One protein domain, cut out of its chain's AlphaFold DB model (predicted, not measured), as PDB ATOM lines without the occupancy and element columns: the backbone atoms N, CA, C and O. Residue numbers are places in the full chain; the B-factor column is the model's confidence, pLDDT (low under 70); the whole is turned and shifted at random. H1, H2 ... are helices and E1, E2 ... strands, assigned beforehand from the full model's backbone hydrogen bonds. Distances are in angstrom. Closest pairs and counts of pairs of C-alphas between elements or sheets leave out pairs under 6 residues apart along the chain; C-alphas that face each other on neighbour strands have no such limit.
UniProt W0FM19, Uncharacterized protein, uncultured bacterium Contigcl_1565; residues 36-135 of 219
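Overview. This is residues 36 to 135 of the 219 residues of an uncharacterized protein of uncultured bacterium Contigcl_1565 (UniProt W0FM19). A strongly twisted, curled sheet of five strands makes the main body, and a two-strand sheet, E2 and E3, rises near the end of E1 and the start of E4, with short H1 at its far end. The long loop of residues 106 to 126 joins E6 to E7. The 100 printed residues, under half in named elements, run E1 E2 H1 E3 E4 E5 E6 E7: mostly strand. The five-strand sheet is mixed, in order E1, E4, E5, E6, E7; the whole is compact, radius of gyration of the C-alphas 13.4 A, spans 37 by 33 by 28 A.

Arrangement. E1, residues 36 to 42, is an edge strand, antiparallel to E4, residues 69 to 76, with N 37 and O 74 2.8 A apart. E2, residues 47 to 49, is antiparallel to E3, residues 62 to 64, with N 49 and O 62 2.8 A apart. H1, residues 52 to 58, is not on the five-strand sheet; its closest C-alpha pair with E3 is Ile 54 and Ile 62, 7.6 A. Every O i to N i+4 pair in H1 is within hydrogen-bond range. E4, E5, residues 87 to 93, and E6, residues 99 to 105, form a meander, each strand the antiparallel neighbour of the one before, in two hairpins: N 71 and O 91 are 2.8 A apart, N 90 and O 102 2.9 A. E7, residues 127 to 129, is parallel to E6, with N 128 and O 103 3.0 A apart.

Along the chain. E1 begins at C-alpha 36 (44.837, -40.649, 1.123) and spans 19.4 A. H1 spans 10.0 A, E4 23.2 A, E5 19.8 A and E6 19.3 A. E2, E3 and E7 span 6.6, 6.5 and 7.2 A; E7 ends at C-alpha 129 (35.369, -53.485, 15.457).

Size, cuts and confidence. The C-alphas farthest apart, those of Glu 60 and Cys 78, are 38.0 A apart. The printed part has no cut; the link E6 to E7 is long. Residues 75 to 86, 95 to 97 and 108 to 123 have pLDDT under 70.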
ATOM      1  N   SER A  36      46.136 -40.801   0.473       81.06
ATOM      2  CA  SER A  36      44.837 -40.649   1.123       81.06
ATOM      3  C   SER A  36      43.997 -41.900   0.910       81.06
ATOM      4  O   SER A  36      43.814 -42.334  -0.233       81.06
ATOM      5  N   TYR A  37      43.430 -42.437   1.983       83.94
ATOM      6  CA  TYR A  37      42.388 -43.448   1.911       83.94
ATOM      7  C   TYR A  37      41.037 -42.798   2.207       83.94
ATOM      8  O   TYR A  37      40.794 -42.316   3.311       83.94
ATOM      9  N   ASP A  38      40.174 -42.771   1.193       87.94
ATOM     10  CA  ASP A  38      38.832 -42.203   1.267       87.94
ATOM     11  C   ASP A  38      37.823 -43.224   0.737       87.94
ATOM     12  O   ASP A  38      37.876 -43.623  -0.435       87.94
ATOM     13  N   LYS A  39      36.924 -43.683   1.612       89.19
ATOM     14  CA  LYS A  39      35.941 -44.708   1.264       89.19
ATOM     15  C   LYS A  39      34.616 -44.503   1.986       89.19
ATOM     16  O   LYS A  39      34.580 -44.345   3.205       89.19
ATOM     17  N   GLU A  40      33.521 -44.575   1.233       91.19
ATOM     18  CA  GLU A  40      32.180 -44.715   1.804       91.19
ATOM     19  C   GLU A  40      31.993 -46.135   2.349       91.19
ATOM     20  O   GLU A  40      32.336 -47.119   1.689       91.19
ATOM     21  N   ILE A  41      31.434 -46.229   3.549       91.12
ATOM     22  CA  ILE A  41      31.145 -47.482   4.237       91.12
ATOM     23  C   ILE A  41      29.684 -47.528   4.678       91.12
ATOM     24  O   ILE A  41      29.054 -46.483   4.835       91.12
ATOM     25  N   SER A  42      29.171 -48.727   4.939       92.06
ATOM     26  CA  SER A  42      27.818 -48.936   5.465       92.06
ATOM     27  C   SER A  42      27.854 -49.827   6.700       92.06
ATOM     28  O   SER A  42      28.608 -50.799   6.748       92.06
ATOM     29  N   MET A  43      27.023 -49.523   7.693       92.50
ATOM     30  CA  MET A  43      26.903 -50.331   8.908       92.50
ATOM     31  C   MET A  43      26.199 -51.664   8.630       92.50
ATOM     32  O   MET A  43      25.094 -51.681   8.086       92.50
ATOM     33  N   ALA A  44      26.800 -52.783   9.042       92.38
ATOM     34  CA  ALA A  44      26.210 -54.117   8.882       92.38
ATOM     35  C   ALA A  44      25.133 -54.417   9.941       92.38
ATOM     36  O   ALA A  44      24.191 -55.179   9.694       92.38
ATOM     37  N   GLU A  45      25.262 -53.800  11.112       90.88
ATOM     38  CA  GLU A  45      24.338 -53.913  12.233       90.88
ATOM     39  C   GLU A  45      24.209 -52.584  12.978       90.88
ATOM     40  O   GLU A  45      24.949 -51.638  12.714       90.88
ATOM     41  N   GLU A  46      23.218 -52.509  13.861       91.88
ATOM     42  CA  GLU A  46      23.008 -51.337  14.700       91.88
ATOM     43  C   GLU A  46      24.011 -51.322  15.854       91.88
ATOM     44  O   GLU A  46      24.170 -52.325  16.551       91.88
ATOM     45  N   LEU A  47      24.664 -50.177  16.056       89.31
ATOM     46  CA  LEU A  47      25.535 -49.928  17.200       89.31
ATOM     47  C   LEU A  47      24.969 -48.794  18.044       89.31
ATOM     48  O   LEU A  47      24.579 -47.752  17.514       89.31
ATOM     49  N   VAL A  48      24.974 -48.991  19.357       90.19
ATOM     50  CA  VAL A  48      24.537 -47.999  20.338       90.19
ATOM     51  C   VAL A  48      25.721 -47.662  21.230       90.19
ATOM     52  O   VAL A  48      26.329 -48.551  21.819       90.19
ATOM     53  N   PHE A  49      26.036 -46.373  21.319       88.06
ATOM     54  CA  PHE A  49      27.065 -45.840  22.200       88.06
ATOM     55  C   PHE A  49      26.418 -44.895  23.211       88.06
ATOM     56  O   PHE A  49      26.086 -43.750  22.895       88.06
ATOM     57  N   ASP A  50      26.237 -45.391  24.430       88.19
ATOM     58  CA  ASP A  50      25.548 -44.728  25.541       88.19
ATOM     59  C   ASP A  50      26.471 -44.454  26.747       88.19
ATOM     60  O   ASP A  50      26.000 -44.148  27.842       88.19
ATOM     61  N   ASP A  51      27.795 -44.514  26.550       84.50
ATOM     62  CA  ASP A  51      28.778 -44.122  27.568       84.50
ATOM     63  C   ASP A  51      28.524 -42.680  28.023       84.50
ATOM     64  O   ASP A  51      28.332 -41.775  27.206       84.50
ATOM     65  N   GLN A  52      28.578 -42.454  29.336       83.19
ATOM     66  CA  GLN A  52      28.325 -41.149  29.938       83.19
ATOM     67  C   GLN A  52      29.170 -40.031  29.305       83.19
ATOM     68  O   GLN A  52      28.658 -38.940  29.083       83.19
ATOM     69  N   ARG A  53      30.428 -40.297  28.937       81.56
ATOM     70  CA  ARG A  53      31.322 -39.310  28.307       81.56
ATOM     71  C   ARG A  53      30.902 -38.967  26.878       81.56
ATOM     72  O   ARG A  53      31.091 -37.838  26.437       81.56
ATOM     73  N   ILE A  54      30.335 -39.930  26.152       80.00
ATOM     74  CA  ILE A  54      29.775 -39.702  24.814       80.00
ATOM     75  C   ILE A  54      28.511 -38.856  24.935       80.00
ATOM     76  O   ILE A  54      28.367 -37.876  24.210       80.00
ATOM     77  N   ILE A  55      27.637 -39.176  25.890       85.44
ATOM     78  CA  ILE A  55      26.424 -38.392  26.145       85.44
ATOM     79  C   ILE A  55      26.783 -36.966  26.587       85.44
ATOM     80  O   ILE A  55      26.165 -36.015  26.124       85.44
ATOM     81  N   GLU A  56      27.803 -36.784  27.428       83.56
ATOM     82  CA  GLU A  56      28.286 -35.455  27.830       83.56
ATOM     83  C   GLU A  56      28.823 -34.641  26.639       83.56
ATOM     84  O   GLU A  56      28.606 -33.431  26.585       83.56
ATOM     85  N   LEU A  57      29.482 -35.288  25.670       80.00
ATOM     86  CA  LEU A  57      30.052 -34.622  24.494       80.00
ATOM     87  C   LEU A  57      29.008 -34.312  23.408       80.00
ATOM     88  O   LEU A  57      29.043 -33.241  22.805       80.00
ATOM     89  N   TYR A  58      28.091 -35.244  23.145       79.12
ATOM     90  CA  TYR A  58      27.136 -35.162  22.034       79.12
ATOM     91  C   TYR A  58      25.711 -34.776  22.468       79.12
ATOM     92  O   TYR A  58      24.876 -34.460  21.619       79.12
ATOM     93  N   GLY A  59      25.435 -34.752  23.774       84.25
ATOM     94  CA  GLY A  59      24.142 -34.421  24.386       84.25
ATOM     95  C   GLY A  59      23.133 -35.574  24.416       84.25
ATOM     96  O   GLY A  59      22.120 -35.484  25.109       84.25
ATOM     97  N   GLU A  60      23.398 -36.653  23.683       88.12
ATOM     98  CA  GLU A  60      22.516 -37.805  23.511       88.12
ATOM     99  C   GLU A  60      23.330 -39.068  23.181       88.12
ATOM    100  O   GLU A  60      24.472 -38.953  22.719       88.12
ATOM    101  N   PRO A  61      22.779 -40.277  23.406       87.81
ATOM    102  CA  PRO A  61      23.398 -41.511  22.940       87.81
ATOM    103  C   PRO A  61      23.551 -41.512  21.419       87.81
ATOM    104  O   PRO A  61      22.643 -41.112  20.688       87.81
ATOM    105  N   ILE A  62      24.682 -42.017  20.933       87.75
ATOM    106  CA  ILE A  62      24.919 -42.147  19.495       87.75
ATOM    107  C   ILE A  62      24.403 -43.504  19.041       87.75
ATOM    108  O   ILE A  62      24.854 -44.540  19.526       87.75
ATOM    109  N   ILE A  63      23.500 -43.495  18.064       89.62
ATOM    110  CA  ILE A  63      22.966 -44.708  17.449       89.62
ATOM    111  C   ILE A  63      23.369 -44.717  15.976       89.62
ATOM    112  O   ILE A  63      22.927 -43.878  15.190       89.62
ATOM    113  N   LEU A  64      24.212 -45.677  15.599       89.75
ATOM    114  CA  LEU A  64      24.559 -45.946  14.208       89.75
ATOM    115  C   LEU A  64      23.667 -47.078  13.704       89.75
ATOM    116  O   LEU A  64      23.952 -48.251  13.931       89.75
ATOM    117  N   SER A  65      22.562 -46.731  13.046       90.50
ATOM    118  CA  SER A  65      21.604 -47.717  12.540       90.50
ATOM    119  C   SER A  65      22.206 -48.601  11.446       90.50
ATOM    120  O   SER A  65      23.036 -48.166  10.646       90.50
ATOM    121  N   LYS A  66      21.716 -49.839  11.343       92.38
ATOM    122  CA  LYS A  66      22.059 -50.730  10.228       92.38
ATOM    123  C   LYS A  66      21.780 -50.058   8.875       92.38
ATOM    124  O   LYS A  66      20.714 -49.482   8.669       92.38
ATOM    125  N   GLY A  67      22.726 -50.163   7.944       89.69
ATOM    126  CA  GLY A  67      22.669 -49.531   6.623       89.69
ATOM    127  C   GLY A  67      23.015 -48.037   6.617       89.69
ATOM    128  O   GLY A  67      23.043 -47.435   5.543       89.69
ATOM    129  N   MET A  68      23.297 -47.429   7.776       90.50
ATOM    130  CA  MET A  68      23.788 -46.054   7.848       90.50
ATOM    131  C   MET A  68      25.130 -45.939   7.129       90.50
ATOM    132  O   MET A  68      26.012 -46.783   7.302       90.50
ATOM    133  N   LYS A  69      25.275 -44.873   6.340       90.88
ATOM    134  CA  LYS A  69      26.496 -44.586   5.597       90.88
ATOM    135  C   LYS A  69      27.465 -43.755   6.428       90.88
ATOM    136  O   LYS A  69      27.075 -42.769   7.054       90.88
ATOM    137  N   GLY A  70      28.730 -44.137   6.384       89.00
ATOM    138  CA  GLY A  70      29.856 -43.389   6.925       89.00
ATOM    139  C   GLY A  70      30.936 -43.196   5.872       89.00
ATOM    140  O   GLY A  70      30.853 -43.718   4.760       89.00
ATOM    141  N   ARG A  71      31.974 -42.451   6.231       89.12
ATOM    142  CA  ARG A  71      33.132 -42.194   5.387       89.12
ATOM    143  C   ARG A  71      34.404 -42.354   6.196       89.12
ATOM    144  O   ARG A  71      34.591 -41.694   7.214       89.12
ATOM    145  N   ILE A  72      35.268 -43.234   5.728       85.62
ATOM    146  CA  ILE A  72      36.623 -43.376   6.233       85.62
ATOM    147  C   ILE A  72      37.478 -42.317   5.546       85.62
ATOM    148  O   ILE A  72      37.447 -42.225   4.319       85.62
ATOM    149  N   VAL A  73      38.230 -41.543   6.329       81.44
ATOM    150  CA  VAL A  73      39.195 -40.570   5.813       81.44
ATOM    151  C   VAL A  73      40.488 -40.719   6.600       81.44
ATOM    152  O   VAL A  73      40.520 -40.466   7.802       81.44
ATOM    153  N   ASP A  74      41.543 -41.130   5.907       76.06
ATOM    154  CA  ASP A  74      42.883 -41.259   6.471       76.06
ATOM    155  C   ASP A  74      43.924 -40.689   5.503       76.06
ATOM    156  O   ASP A  74      43.807 -40.853   4.285       76.06
ATOM    157  N   ILE A  75      44.928 -39.999   6.040       66.12
ATOM    158  CA  ILE A  75      46.025 -39.401   5.275       66.12
ATOM    159  C   ILE A  75      47.327 -39.893   5.891       66.12
ATOM    160  O   ILE A  75      47.634 -39.591   7.040       66.12
ATOM    161  N   ILE A  76      48.100 -40.631   5.101       66.62
ATOM    162  CA  ILE A  76      49.398 -41.158   5.507       66.62
ATOM    163  C   ILE A  76      50.474 -40.287   4.874       66.62
ATOM    164  O   ILE A  76      50.555 -40.187   3.644       66.62
ATOM    165  N   ASP A  77      51.304 -39.673   5.714       63.84
ATOM    166  CA  ASP A  77      52.375 -38.771   5.302       63.84
ATOM    167  C   ASP A  77      53.749 -39.174   5.870       63.84
ATOM    168  O   ASP A  77      53.922 -40.197   6.543       63.84
ATOM    169  N   CYS A  78      54.768 -38.373   5.537       51.31
ATOM    170  CA  CYS A  78      56.157 -38.650   5.902       51.31
ATOM    171  C   CYS A  78      56.501 -38.376   7.375       51.31
ATOM    172  O   CYS A  78      57.571 -38.802   7.825       51.31
ATOM    173  N   HIS A  79      55.622 -37.696   8.113       54.06
ATOM    174  CA  HIS A  79      55.773 -37.413   9.541       54.06
ATOM    175  C   HIS A  79      55.301 -38.572  10.415       54.06
ATOM    176  O   HIS A  79      55.604 -38.613  11.608       54.06
ATOM    177  N   GLY A  80      54.693 -39.574   9.788       52.38
ATOM    178  CA  GLY A  80      54.286 -40.800  10.430       52.38
ATOM    179  C   GLY A  80      52.788 -40.831  10.649       52.38
ATOM    180  O   GLY A  80      52.076 -39.836  10.626       52.38
ATOM    181  N   ASP A  81      52.323 -42.045  10.850       54.12
ATOM    182  CA  ASP A  81      50.931 -42.338  11.088       54.12
ATOM    183  C   ASP A  81      50.561 -41.956  12.527       54.12
ATOM    184  O   ASP A  81      50.966 -42.620  13.483       54.12
ATOM    185  N   THR A  82      49.811 -40.865  12.682       51.88
ATOM    186  CA  THR A  82      49.343 -40.377  13.989       51.88
ATOM    187  C   THR A  82      48.410 -41.351  14.711       51.88
ATOM    188  O   THR A  82      48.233 -41.213  15.918       51.88
ATOM    189  N   MET A  83      47.804 -42.315  14.006       53.19
ATOM    190  CA  MET A  83      46.761 -43.201  14.550       53.19
ATOM    191  C   MET A  83      47.211 -44.667  14.692       53.19
ATOM    192  O   MET A  83      46.564 -45.441  15.398       53.19
ATOM    193  N   GLY A  84      48.348 -45.043  14.100       57.16
ATOM    194  CA  GLY A  84      48.899 -46.399  14.148       57.16
ATOM    195  C   GLY A  84      48.220 -47.382  13.180       57.16
ATOM    196  O   GLY A  84      47.231 -47.080  12.522       57.16
ATOM    197  N   TYR A  85      48.757 -48.606  13.080       62.19
ATOM    198  CA  TYR A  85      48.224 -49.666  12.196       62.19
ATOM    199  C   TYR A  85      46.932 -50.311  12.696       62.19
ATOM    200  O   TYR A  85      46.360 -51.143  11.993       62.19
ATOM    201  N   GLU A  86      46.539 -49.998  13.923       68.44
ATOM    202  CA  GLU A  86      45.542 -50.754  14.677       68.44
ATOM    203  C   GLU A  86      44.143 -50.165  14.514       68.44
ATOM    204  O   GLU A  86      43.167 -50.905  14.624       68.44
ATOM    205  N   ASN A  87      44.055 -48.872  14.177       76.00
ATOM    206  CA  ASN A  87      42.815 -48.112  14.177       76.00
ATOM    207  C   ASN A  87      42.706 -47.164  12.976       76.00
ATOM    208  O   ASN A  87      43.712 -46.693  12.452       76.00
ATOM    209  N   ILE A  88      41.479 -46.824  12.579       78.94
ATOM    210  CA  ILE A  88      41.214 -45.804  11.558       78.94
ATOM    211  C   ILE A  88      40.038 -44.906  11.945       78.94
ATOM    212  O   ILE A  88      39.024 -45.376  12.460       78.94
ATOM    213  N   ASN A  89      40.168 -43.602  11.690       81.06
ATOM    214  CA  ASN A  89      39.091 -42.649  11.930       81.06
ATOM    215  C   ASN A  89      38.006 -42.758  10.863       81.06
ATOM    216  O   ASN A  89      38.265 -42.923   9.668       81.06
ATOM    217  N   VAL A  90      36.770 -42.608  11.312       83.44
ATOM    218  CA  VAL A  90      35.595 -42.643  10.461       83.44
ATOM    219  C   VAL A  90      34.619 -41.557  10.877       83.44
ATOM    220  O   VAL A  90      34.463 -41.245  12.057       83.44
ATOM    221  N   HIS A  91      33.948 -40.985   9.889       86.94
ATOM    222  CA  HIS A  91      32.943 -39.958  10.082       86.94
ATOM    223  C   HIS A  91      31.589 -40.456   9.594       86.94
ATOM    224  O   HIS A  91      31.458 -40.926   8.466       86.94
ATOM    225  N   PHE A  92      30.565 -40.324  10.427       84.25
ATOM    226  CA  PHE A  92      29.180 -40.618  10.074       84.25
ATOM    227  C   PHE A  92      28.372 -39.330  10.051       84.25
ATOM    228  O   PHE A  92      28.556 -38.475  10.913       84.25
ATOM    229  N   VAL A  93      27.457 -39.203   9.091       81.50
ATOM    230  CA  VAL A  93      26.464 -38.122   9.088       81.50
ATOM    231  C   VAL A  93      25.155 -38.699   9.608       81.50
ATOM    232  O   VAL A  93      24.565 -39.571   8.970       81.50
ATOM    233  N   VAL A  94      24.719 -38.233  10.775       78.12
ATOM    234  CA  VAL A  94      23.471 -38.670  11.422       78.12
ATOM    235  C   VAL A  94      22.307 -37.749  11.040       78.12
ATOM    236  O   VAL A  94      22.531 -36.666  10.501       78.12
ATOM    237  N   GLY A  95      21.067 -38.192  11.295       55.69
ATOM    238  CA  GLY A  95      19.800 -37.663  10.746       55.69
ATOM    239  C   GLY A  95      19.548 -36.147  10.810       55.69
ATOM    240  O   GLY A  95      18.735 -35.654  10.033       55.69
ATOM    241  N   ASP A  96      20.297 -35.405  11.627       65.75
ATOM    242  CA  ASP A  96      20.217 -33.940  11.755       65.75
ATOM    243  C   ASP A  96      21.355 -33.188  11.031       65.75
ATOM    244  O   ASP A  96      21.586 -32.003  11.266       65.75
ATOM    245  N   GLY A  97      22.139 -33.873  10.192       68.44
ATOM    246  CA  GLY A  97      23.338 -33.316   9.553       68.44
ATOM    247  C   GLY A  97      24.545 -33.189  10.492       68.44
ATOM    248  O   GLY A  97      25.613 -32.742  10.068       68.44
ATOM    249  N   LYS A  98      24.408 -33.606  11.759       77.38
ATOM    250  CA  LYS A  98      25.526 -33.721  12.701       77.38
ATOM    251  C   LYS A  98      26.523 -34.757  12.183       77.38
ATOM    252  O   LYS A  98      26.134 -35.829  11.721       77.38
ATOM    253  N   THR A  99      27.811 -34.437  12.285       82.38
ATOM    254  CA  THR A  99      28.888 -35.384  11.982       82.38
ATOM    255  C   THR A  99      29.403 -35.988  13.281       82.38
ATOM    256  O   THR A  99      29.783 -35.257  14.193       82.38
ATOM    257  N   VAL A 100      29.416 -37.313  13.357       83.06
ATOM    258  CA  VAL A 100      29.995 -38.075  14.464       83.06
ATOM    259  C   VAL A 100      31.335 -38.632  14.016       83.06
ATOM    260  O   VAL A 100      31.411 -39.307  12.988       83.06
ATOM    261  N   SER A 101      32.379 -38.373  14.798       84.56
ATOM    262  CA  SER A 101      33.700 -38.972  14.603       84.56
ATOM    263  C   SER A 101      33.826 -40.208  15.481       84.56
ATOM    264  O   SER A 101      33.691 -40.108  16.697       84.56
ATOM    265  N   ALA A 102      34.104 -41.355  14.873       83.44
ATOM    266  CA  ALA A 102      34.330 -42.628  15.544       83.44
ATOM    267  C   ALA A 102      35.645 -43.263  15.065       83.44
ATOM    268  O   ALA A 102      36.291 -42.774  14.136       83.44
ATOM    269  N   VAL A 103      36.049 -44.344  15.721       83.88
ATOM    270  CA  VAL A 103      37.274 -45.088  15.439       83.88
ATOM    271  C   VAL A 103      36.919 -46.543  15.167       83.88
ATOM    272  O   VAL A 103      36.182 -47.174  15.921       83.88
ATOM    273  N   ILE A 104      37.462 -47.085  14.085       84.12
ATOM    274  CA  ILE A 104      37.376 -48.507  13.768       84.12
ATOM    275  C   ILE A 104      38.650 -49.168  14.278       84.12
ATOM    276  O   ILE A 104      39.729 -48.786  13.833       84.12
ATOM    277  N   SER A 105      38.519 -50.161  15.155       81.56
ATOM    278  CA  SER A 105      39.620 -51.030  15.575       81.56
ATOM    279  C   SER A 105      39.684 -52.278  14.700       81.56
ATOM    280  O   SER A 105      38.661 -52.901  14.392       81.56
ATOM    281  N   PHE A 106      40.895 -52.661  14.297       79.19
ATOM    282  CA  PHE A 106      41.150 -53.955  13.655       79.19
ATOM    283  C   PHE A 106      41.491 -55.050  14.663       79.19
ATOM    284  O   PHE A 106      41.457 -56.232  14.304       79.19
ATOM    285  N   ASP A 107      41.834 -54.672  15.897       71.50
ATOM    286  CA  ASP A 107      42.001 -55.618  16.987       71.50
ATOM    287  C   ASP A 107      40.665 -55.798  17.715       71.50
ATOM    288  O   ASP A 107      40.047 -54.842  18.193       71.50
ATOM    289  N   ARG A 108      40.214 -57.052  17.793       59.09
ATOM    290  CA  ARG A 108      38.876 -57.439  18.274       59.09
ATOM    291  C   ARG A 108      38.667 -57.189  19.770       59.09
ATOM    292  O   ARG A 108      37.591 -57.469  20.285       59.09
ATOM    293  N   ALA A 109      39.709 -56.762  20.479       55.81
ATOM    294  CA  ALA A 109      39.755 -56.707  21.935       55.81
ATOM    295  C   ALA A 109      39.306 -55.366  22.544       55.81
ATOM    296  O   ALA A 109      39.355 -55.221  23.765       55.81
ATOM    297  N   ILE A 110      38.880 -54.384  21.741       57.25
ATOM    298  CA  ILE A 110      38.565 -53.039  22.244       57.25
ATOM    299  C   ILE A 110      37.050 -52.814  22.253       57.25
ATOM    300  O   ILE A 110      36.474 -52.321  21.291       57.25
ATOM    301  N   ASP A 111      36.428 -53.139  23.386       47.91
ATOM    302  CA  ASP A 111      35.015 -52.846  23.690       47.91
ATOM    303  C   ASP A 111      34.844 -51.508  24.444       47.91
ATOM    304  O   ASP A 111      33.876 -51.308  25.175       47.91
ATOM    305  N   SER A 112      35.798 -50.572  24.343       52.66
ATOM    306  CA  SER A 112      35.751 -49.330  25.134       52.66
ATOM    307  C   SER A 112      36.022 -48.050  24.340       52.66
ATOM    308  O   SER A 112      36.981 -47.902  23.596       52.66
ATOM    309  N   THR A 113      35.122 -47.113  24.592       54.59
ATOM    310  CA  THR A 113      34.739 -45.831  23.988       54.59
ATOM    311  C   THR A 113      35.750 -44.682  24.025       54.59
ATOM    312  O   THR A 113      35.345 -43.545  23.791       54.59
ATOM    313  N   VAL A 114      37.029 -44.894  24.368       55.69
ATOM    314  CA  VAL A 114      37.937 -43.752  24.603       55.69
ATOM    315  C   VAL A 114      39.366 -43.986  24.141       55.69
ATOM    316  O   VAL A 114      40.057 -44.879  24.627       55.69
ATOM    317  N   LEU A 115      39.829 -43.075  23.286       56.75
ATOM    318  CA  LEU A 115      41.212 -42.953  22.854       56.75
ATOM    319  C   LEU A 115      41.783 -41.666  23.470       56.75
ATOM    320  O   LEU A 115      41.508 -40.564  23.013       56.75
ATOM    321  N   VAL A 116      42.549 -41.788  24.559       52.69
ATOM    322  CA  VAL A 116      43.229 -40.633  25.169       52.69
ATOM    323  C   VAL A 116      44.518 -40.373  24.395       52.69
ATOM    324  O   VAL A 116      45.461 -41.157  24.492       52.69
ATOM    325  N   LEU A 117      44.578 -39.280  23.636       53.19
ATOM    326  CA  LEU A 117      45.828 -38.827  23.031       53.19
ATOM    327  C   LEU A 117      46.676 -38.093  24.085       53.19
ATOM    328  O   LEU A 117      46.172 -37.312  24.895       53.19
ATOM    329  N   ASN A 118      47.978 -38.394  24.103       42.19
ATOM    330  CA  ASN A 118      48.962 -37.707  24.942       42.19
ATOM    331  C   ASN A 118      48.900 -36.186  24.706       42.19
ATOM    332  O   ASN A 118      48.679 -35.770  23.576       42.19
ATOM    333  N   GLU A 119      49.165 -35.405  25.765       45.69
ATOM    334  CA  GLU A 119      49.102 -33.922  25.872       45.69
ATOM    335  C   GLU A 119      47.859 -33.328  26.570       45.69
ATOM    336  O   GLU A 119      47.685 -32.113  26.618       45.69
ATOM    337  N   GLY A 120      47.039 -34.151  27.236       46.94
ATOM    338  CA  GLY A 120      46.026 -33.664  28.188       46.94
ATOM    339  C   GLY A 120      44.698 -33.220  27.564       46.94
ATOM    340  O   GLY A 120      43.821 -32.742  28.283       46.94
ATOM    341  N   ILE A 121      44.525 -33.423  26.258       50.69
ATOM    342  CA  ILE A 121      43.243 -33.281  25.565       50.69
ATOM    343  C   ILE A 121      42.573 -34.658  25.538       50.69
ATOM    344  O   ILE A 121      43.083 -35.600  24.936       50.69
ATOM    345  N   ILE A 122      41.431 -34.788  26.212       58.25
ATOM    346  CA  ILE A 122      40.624 -36.010  26.170       58.25
ATOM    347  C   ILE A 122      39.763 -35.948  24.905       58.25
ATOM    348  O   ILE A 122      38.794 -35.194  24.857       58.25
ATOM    349  N   ASP A 123      40.122 -36.726  23.887       66.06
ATOM    350  CA  ASP A 123      39.309 -36.913  22.682       66.06
ATOM    351  C   ASP A 123      38.424 -38.158  22.865       66.06
ATOM    352  O   ASP A 123      38.894 -39.295  22.888       66.06
ATOM    353  N   VAL A 124      37.128 -37.946  23.096       71.50
ATOM    354  CA  VAL A 124      36.169 -39.034  23.334       71.50
ATOM    355  C   VAL A 124      35.527 -39.415  22.006       71.50
ATOM    356  O   VAL A 124      34.702 -38.674  21.469       71.50
ATOM    357  N   ARG A 125      35.885 -40.593  21.483       78.31
ATOM    358  CA  ARG A 125      35.350 -41.123  20.224       78.31
ATOM    359  C   ARG A 125      34.813 -42.542  20.415       78.31
ATOM    360  O   ARG A 125      35.535 -43.371  20.965       78.31
ATOM    361  N   PRO A 126      33.602 -42.855  19.918       81.50
ATOM    362  CA  PRO A 126      33.117 -44.228  19.854       81.50
ATOM    363  C   PRO A 126      34.134 -45.131  19.149       81.50
ATOM    364  O   PRO A 126      34.644 -44.753  18.095       81.50
ATOM    365  N   ILE A 127      34.405 -46.313  19.706       84.19
ATOM    366  CA  ILE A 127      35.285 -47.320  19.101       84.19
ATOM    367  C   ILE A 127      34.459 -48.561  18.792       84.19
ATOM    368  O   ILE A 127      33.661 -48.990  19.625       84.19
ATOM    369  N   PHE A 128      34.636 -49.134  17.606       85.00
ATOM    370  CA  PHE A 128      33.997 -50.392  17.237       85.00
ATOM    371  C   PHE A 128      34.875 -51.233  16.309       85.00
ATOM    372  O   PHE A 128      35.758 -50.727  15.622       85.00
ATOM    373  N   ASP A 129      34.624 -52.540  16.287       87.25
ATOM    374  CA  ASP A 129      35.369 -53.485  15.457       87.25
ATOM    375  C   ASP A 129      34.995 -53.364  13.969       87.25
ATOM    376  O   ASP A 129      33.830 -53.185  13.606       87.25
ATOM    377  N   ILE A 130      35.971 -53.537  13.075       87.81
ATOM    378  CA  ILE A 130      35.740 -53.486  11.621       87.81
ATOM    379  C   ILE A 130      34.669 -54.474  11.124       87.81
ATOM    380  O   ILE A 130      34.014 -54.210  10.117       87.81
ATOM    381  N   SER A 131      34.441 -55.596  11.812       89.25
ATOM    382  CA  SER A 131      33.396 -56.574  11.469       89.25
ATOM    383  C   SER A 131      31.980 -55.998  11.496       89.25
ATOM    384  O   SER A 131      31.093 -56.576  10.870       89.25
ATOM    385  N   LYS A 132      31.774 -54.853  12.158       90.44
ATOM    386  CA  LYS A 132      30.488 -54.142  12.226       90.44
ATOM    387  C   LYS A 132      30.142 -53.382  10.940       90.44
ATOM    388  O   LYS A 132      29.055 -52.818  10.828       90.44
ATOM    389  N   ILE A 133      31.045 -53.383   9.962       90.00
ATOM    390  CA  ILE A 133      30.901 -52.701   8.677       90.00
ATOM    391  C   ILE A 133      30.635 -53.727   7.573       90.00
ATOM    392  O   ILE A 133      31.231 -54.808   7.528       90.00
ATOM    393  N   GLU A 134      29.758 -53.379   6.635       91.44
ATOM    394  CA  GLU A 134      29.574 -54.148   5.409       91.44
ATOM    395  C   GLU A 134      30.862 -54.170   4.581       91.44
ATOM    396  O   GLU A 134      31.597 -53.189   4.496       91.44
ATOM    397  N   SER A 135      31.156 -55.313   3.958       89.12
ATOM    398  CA  SER A 135      32.399 -55.494   3.191       89.12
ATOM    399  C   SER A 135      33.681 -55.220   4.000       89.12
ATOM    400  O   SER A 135      34.712 -54.873   3.426       89.12
TER     401      SER A 135